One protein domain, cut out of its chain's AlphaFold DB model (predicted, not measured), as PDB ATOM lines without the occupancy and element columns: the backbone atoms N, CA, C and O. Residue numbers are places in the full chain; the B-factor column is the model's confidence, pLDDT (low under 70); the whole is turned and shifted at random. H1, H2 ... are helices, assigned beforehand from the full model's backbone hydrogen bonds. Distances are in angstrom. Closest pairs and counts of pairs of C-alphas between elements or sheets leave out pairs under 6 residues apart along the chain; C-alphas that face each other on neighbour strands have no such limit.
ATOM      1  N   ALA A 144     -36.070  -5.727  10.906       80.19
ATOM      2  CA  ALA A 144     -34.825  -5.812  10.137       80.19
ATOM      3  C   ALA A 144     -34.549  -4.556   9.290       80.19
ATOM      4  O   ALA A 144     -33.417  -4.076   9.246       80.19
ATOM      5  N   PHE A 145     -35.585  -3.978   8.669       82.88
ATOM      6  CA  PHE A 145     -35.446  -2.744   7.888       82.88
ATOM      7  C   PHE A 145     -35.002  -1.559   8.761       82.88
ATOM      8  O   PHE A 145     -34.164  -0.765   8.345       82.88
ATOM      9  N   LEU A 146     -35.545  -1.455   9.980       81.94
ATOM     10  CA  LEU A 146     -35.254  -0.362  10.902       81.94
ATOM     11  C   LEU A 146     -33.836  -0.491  11.448       81.94
ATOM     12  O   LEU A 146     -33.106   0.492  11.478       81.94
ATOM     13  N   TYR A 147     -33.437  -1.709  11.820       86.44
ATOM     14  CA  TYR A 147     -32.058  -2.002  12.195       86.44
ATOM     15  C   TYR A 147     -31.088  -1.582  11.086       86.44
ATOM     16  O   TYR A 147     -30.163  -0.814  11.337       86.44
ATOM     17  N   LYS A 148     -31.352  -2.009   9.845       80.94
ATOM     18  CA  LYS A 148     -30.519  -1.673   8.688       80.94
ATOM     19  C   LYS A 148     -30.409  -0.162   8.477       80.94
ATOM     20  O   LYS A 148     -29.301   0.334   8.310       80.94
ATOM     21  N   LEU A 149     -31.528   0.561   8.543       81.56
ATOM     22  CA  LEU A 149     -31.544   2.018   8.417       81.56
ATOM     23  C   LEU A 149     -30.690   2.684   9.507       81.56
ATOM     24  O   LEU A 149     -29.855   3.525   9.199       81.56
ATOM     25  N   MET A 150     -30.855   2.275  10.769       84.44
ATOM     26  CA  MET A 150     -30.102   2.834  11.897       84.44
ATOM     27  C   MET A 150     -28.595   2.599  11.765       84.44
ATOM     28  O   MET A 150     -27.817   3.531  11.968       84.44
ATOM     29  N   VAL A 151     -28.185   1.380  11.403       83.25
ATOM     30  CA  VAL A 151     -26.778   1.032  11.163       83.25
ATOM     31  C   VAL A 151     -26.205   1.901  10.043       83.25
ATOM     32  O   VAL A 151     -25.185   2.553  10.241       83.25
ATOM     33  N   GLN A 152     -26.894   1.978   8.902       77.56
ATOM     34  CA  GLN A 152     -26.440   2.749   7.742       77.56
ATOM     35  C   GLN A 152     -26.307   4.242   8.048       77.56
ATOM     36  O   GLN A 152     -25.300   4.848   7.691       77.56
ATOM     37  N   THR A 153     -27.288   4.839   8.730       77.31
ATOM     38  CA  THR A 153     -27.221   6.253   9.116       77.31
ATOM     39  C   THR A 153     -26.045   6.510  10.057       77.31
ATOM     40  O   THR A 153     -25.287   7.447   9.835       77.31
ATOM     41  N   LEU A 154     -25.832   5.662  11.070       80.25
ATOM     42  CA  LEU A 154     -24.704   5.816  11.996       80.25
ATOM     43  C   LEU A 154     -23.351   5.680  11.289       80.25
ATOM     44  O   LEU A 154     -22.461   6.501  11.512       80.25
ATOM     45  N   GLN A 155     -23.201   4.677  10.423       79.69
ATOM     46  CA  GLN A 155     -21.974   4.458   9.656       79.69
ATOM     47  C   GLN A 155     -21.691   5.622   8.699       79.69
ATOM     48  O   GLN A 155     -20.554   6.077   8.604       79.69
ATOM     49  N   PHE A 156     -22.721   6.147   8.030       72.00
ATOM     50  CA  PHE A 156     -22.597   7.278   7.110       72.00
ATOM     51  C   PHE A 156     -22.186   8.575   7.822       72.00
ATOM     52  O   PHE A 156     -21.281   9.274   7.365       72.00
ATOM     53  N   GLU A 157     -22.816   8.890   8.956       70.75
ATOM     54  CA  GLU A 157     -22.529  10.119   9.706       70.75
ATOM     55  C   GLU A 157     -21.122  10.114  10.325       70.75
ATOM     56  O   GLU A 157     -20.442  11.144  10.354       70.75
ATOM     57  N   THR A 158     -20.659   8.951  10.788       72.19
ATOM     58  CA  THR A 158     -19.378   8.808  11.504       72.19
ATOM     59  C   THR A 158     -18.210   8.381  10.617       72.19
ATOM     60  O   THR A 158     -17.059   8.525  11.023       72.19
ATOM     61  N   ASN A 159     -18.481   7.876   9.409       71.62
ATOM     62  CA  ASN A 159     -17.509   7.194   8.549       71.62
ATOM     63  C   ASN A 159     -16.819   5.994   9.237       71.62
ATOM     64  O   ASN A 159     -15.676   5.661   8.925       71.62
ATOM     65  N   ASN A 160     -17.501   5.348  10.189       66.25
ATOM     66  CA  ASN A 160     -17.017   4.163  10.895       66.25
ATOM     67  C   ASN A 160     -17.899   2.956  10.559       66.25
ATOM     68  O   ASN A 160     -19.119   3.036  10.646       66.25
ATOM     69  N   ALA A 161     -17.286   1.832  10.183       73.75
ATOM     70  CA  ALA A 161     -18.000   0.612   9.820       73.75
ATOM     71  C   ALA A 161     -18.567  -0.160  11.030       73.75
ATOM     72  O   ALA A 161     -19.557  -0.872  10.873       73.75
ATOM     73  N   SER A 162     -17.982  -0.031  12.227       78.19
ATOM     74  CA  SER A 162     -18.443  -0.739  13.430       78.19
ATOM     75  C   SER A 162     -19.410   0.120  14.242       78.19
ATOM     76  O   SER A 162     -19.050   1.170  14.779       78.19
ATOM     77  N   THR A 163     -20.643  -0.364  14.390       78.62
ATOM     78  CA  THR A 163     -21.669   0.263  15.233       78.62
ATOM     79  C   THR A 163     -21.346   0.186  16.718       78.62
ATOM     80  O   THR A 163     -21.654   1.110  17.469       78.62
ATOM     81  N   GLU A 164     -20.676  -0.880  17.139       78.50
ATOM     82  CA  GLU A 164     -20.206  -1.105  18.506       78.50
ATOM     83  C   GLU A 164     -19.158  -0.060  18.852       78.50
ATOM     84  O   GLU A 164     -19.218   0.543  19.921       78.50
ATOM     85  N   SER A 165     -18.249   0.211  17.913       76.12
ATOM     86  CA  SER A 165     -17.206   1.211  18.096       76.12
ATOM     87  C   SER A 165     -17.811   2.600  18.305       76.12
ATOM     88  O   SER A 165     -17.497   3.253  19.299       76.12
ATOM     89  N   ILE A 166     -18.764   2.994  17.447       79.00
ATOM     90  CA  ILE A 166     -19.517   4.258  17.560       79.00
ATOM     91  C   ILE A 166     -20.215   4.368  18.925       79.00
ATOM     92  O   ILE A 166     -20.218   5.426  19.566       79.00
ATOM     93  N   MET A 167     -20.818   3.275  19.393       80.94
ATOM     94  CA  MET A 167     -21.579   3.267  20.639       80.94
ATOM     95  C   MET A 167     -20.694   3.286  21.884       80.94
ATOM     96  O   MET A 167     -20.987   4.038  22.816       80.94
ATOM     97  N   LEU A 168     -19.617   2.507  21.906       78.94
ATOM     98  CA  LEU A 168     -18.773   2.311  23.086       78.94
ATOM     99  C   LEU A 168     -17.684   3.378  23.220       78.94
ATOM    100  O   LEU A 168     -17.331   3.737  24.343       78.94
ATOM    101  N   PHE A 169     -17.199   3.937  22.107       79.19
ATOM    102  CA  PHE A 169     -16.074   4.872  22.100       79.19
ATOM    103  C   PHE A 169     -16.501   6.247  21.569       79.19
ATOM    104  O   PHE A 169     -16.621   6.430  20.355       79.19
ATOM    105  N   PRO A 170     -16.699   7.248  22.452       77.12
ATOM    106  CA  PRO A 170     -17.106   8.597  22.060       77.12
ATOM    107  C   PRO A 170     -16.209   9.247  21.001       77.12
ATOM    108  O   PRO A 170     -16.717   9.971  20.147       77.12
ATOM    109  N   ASP A 171     -14.905   8.950  21.012       70.75
ATOM    110  CA  ASP A 171     -13.934   9.479  20.046       70.75
ATOM    111  C   ASP A 171     -14.225   9.065  18.594       70.75
ATOM    112  O   ASP A 171     -13.808   9.748  17.663       70.75
ATOM    113  N   THR A 172     -14.986   7.986  18.388       68.12
ATOM    114  CA  THR A 172     -15.342   7.477  17.055       68.12
ATOM    115  C   THR A 172     -16.661   8.039  16.510       68.12
ATOM    116  O   THR A 172     -17.051   7.724  15.389       68.12
ATOM    117  N   ARG A 173     -17.363   8.879  17.289       73.56
ATOM    118  CA  ARG A 173     -18.677   9.456  16.930       73.56
ATOM    119  C   ARG A 173     -18.590  10.708  16.060       73.56
ATOM    120  O   ARG A 173     -19.618  11.229  15.637       73.56
ATOM    121  N   TYR A 174     -17.387  11.208  15.812       64.81
ATOM    122  CA  TYR A 174     -17.138  12.386  14.991       64.81
ATOM    123  C   TYR A 174     -16.372  11.961  13.743       64.81
ATOM    124  O   TYR A 174     -15.495  11.106  13.842       64.81
ATOM    125  N   LYS A 175     -16.655  12.589  12.589       56.66
ATOM    126  CA  LYS A 175     -15.762  12.525  11.419       56.66
ATOM    127  C   LYS A 175     -14.378  12.948  11.893       56.66
ATOM    128  O   LYS A 175     -14.155  14.124  12.177       56.66
ATOM    129  N   SER A 176     -13.494  11.978  12.094       47.47
ATOM    130  CA  SER A 176     -12.245  12.194  12.806       47.47
ATOM    131  C   SER A 176     -11.400  13.224  12.060       47.47
ATOM    132  O   SER A 176     -10.859  12.935  10.995       47.47
ATOM    133  N   LYS A 177     -11.217  14.413  12.647       46.53
ATOM    134  CA  LYS A 177      -9.913  15.068  12.548       46.53
ATOM    135  C   LYS A 177      -8.993  14.206  13.405       46.53
ATOM    136  O   LYS A 177      -9.126  14.214  14.627       46.53
ATOM    137  N   LEU A 178      -8.203  13.362  12.743       44.78
ATOM    138  CA  LEU A 178      -7.235  12.446  13.348       44.78
ATOM    139  C   LEU A 178      -6.504  13.149  14.503       44.78
ATOM    140  O   LEU A 178      -5.849  14.166  14.290       44.78
ATOM    141  N   LYS A 179      -6.669  12.640  15.730       41.25
ATOM    142  CA  LYS A 179      -5.859  13.053  16.881       41.25
ATOM    143  C   LYS A 179      -4.457  12.459  16.719       41.25
ATOM    144  O   LYS A 179      -4.327  11.314  16.281       41.25
ATOM    145  N   GLU A 180      -3.429  13.213  17.102       40.31
ATOM    146  CA  GLU A 180      -2.076  12.676  17.286       40.31
ATOM    147  C   GLU A 180      -2.142  11.453  18.217       40.31
ATOM    148  O   GLU A 180      -2.665  11.538  19.329       40.31
ATOM    149  N   GLY A 181      -1.679  10.297  17.727       54.34
ATOM    150  CA  GLY A 181      -1.703   9.016  18.444       54.34
ATOM    151  C   GLY A 181      -2.721   7.977  17.946       54.34
ATOM    152  O   GLY A 181      -2.764   6.879  18.496       54.34
ATOM    153  N   ALA A 182      -3.529   8.272  16.924       62.06
ATOM    154  CA  ALA A 182      -4.382   7.265  16.283       62.06
ATOM    155  C   ALA A 182      -3.562   6.293  15.409       62.06
ATOM    156  O   ALA A 182      -2.636   6.721  14.722       62.06
ATOM    157  N   LEU A 183      -3.931   5.003  15.404       72.56
ATOM    158  CA  LEU A 183      -3.335   4.005  14.507       72.56
ATOM    159  C   LEU A 183      -3.572   4.412  13.047       72.56
ATOM    160  O   LEU A 183      -4.709   4.649  12.636       72.56
TER     161      LEU A 183
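What this domain is: This is residues 144 to 183 of the 426 residues of an uncharacterized protein of Mucor circinelloides f. circinelloides (strain 1006PhL) (UniProt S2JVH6). One helix, H1, makes one end of a long, narrow shape, a short helix, H2, packs on H1 at a steep angle, and a long tail with no named element, residues 169 to 183, makes the other end. Residues 144 to 149 of H1 stick out free. The printed part has 40 residues, with two named helices, H1 then H2, and no named strand; its class is all helix, with 21 of the 40 residues in the helices. It is only just loose, close to compact, with a radius of gyration of the C-alphas of 11.2 A, and spans 38 by 16 by 14 A.

Where its parts are: Find C-alpha 144 at (-34.825, -5.812, 10.137); from there H1, residues 144 to 158, runs 21.3 A to C-alpha 158 at (-19.378, 8.808, 11.504). Look next at C-alpha 163 at (-21.669, 0.263, 15.233), where H2, residues 163 to 168, begins; it measures 8.6 A from first to last C-alpha.

How they stand to each other: Start from H1, the longest helix, and look at Val 151: H1 and H2 touch, and their closest C-alphas, those of Val 151 and Thr 163, are 6.6 A apart. Their lines stand at a steep tilt of 66 degrees, and they run the same way. The link between them, residues 159 to 162, is tight. In H1 and H2 every O i to N i+4 pair is within hydrogen-bond range.

The domain as a whole: The two C-alphas farthest apart are those of Ala 144 and Glu 180, at 38.3 A. The printed part has no cut. Look in the B-factor column for low confidence, under 70, at residue 160, residue 172 and residues 174 to 182; the mean pLDDT of the printed part is 71.3.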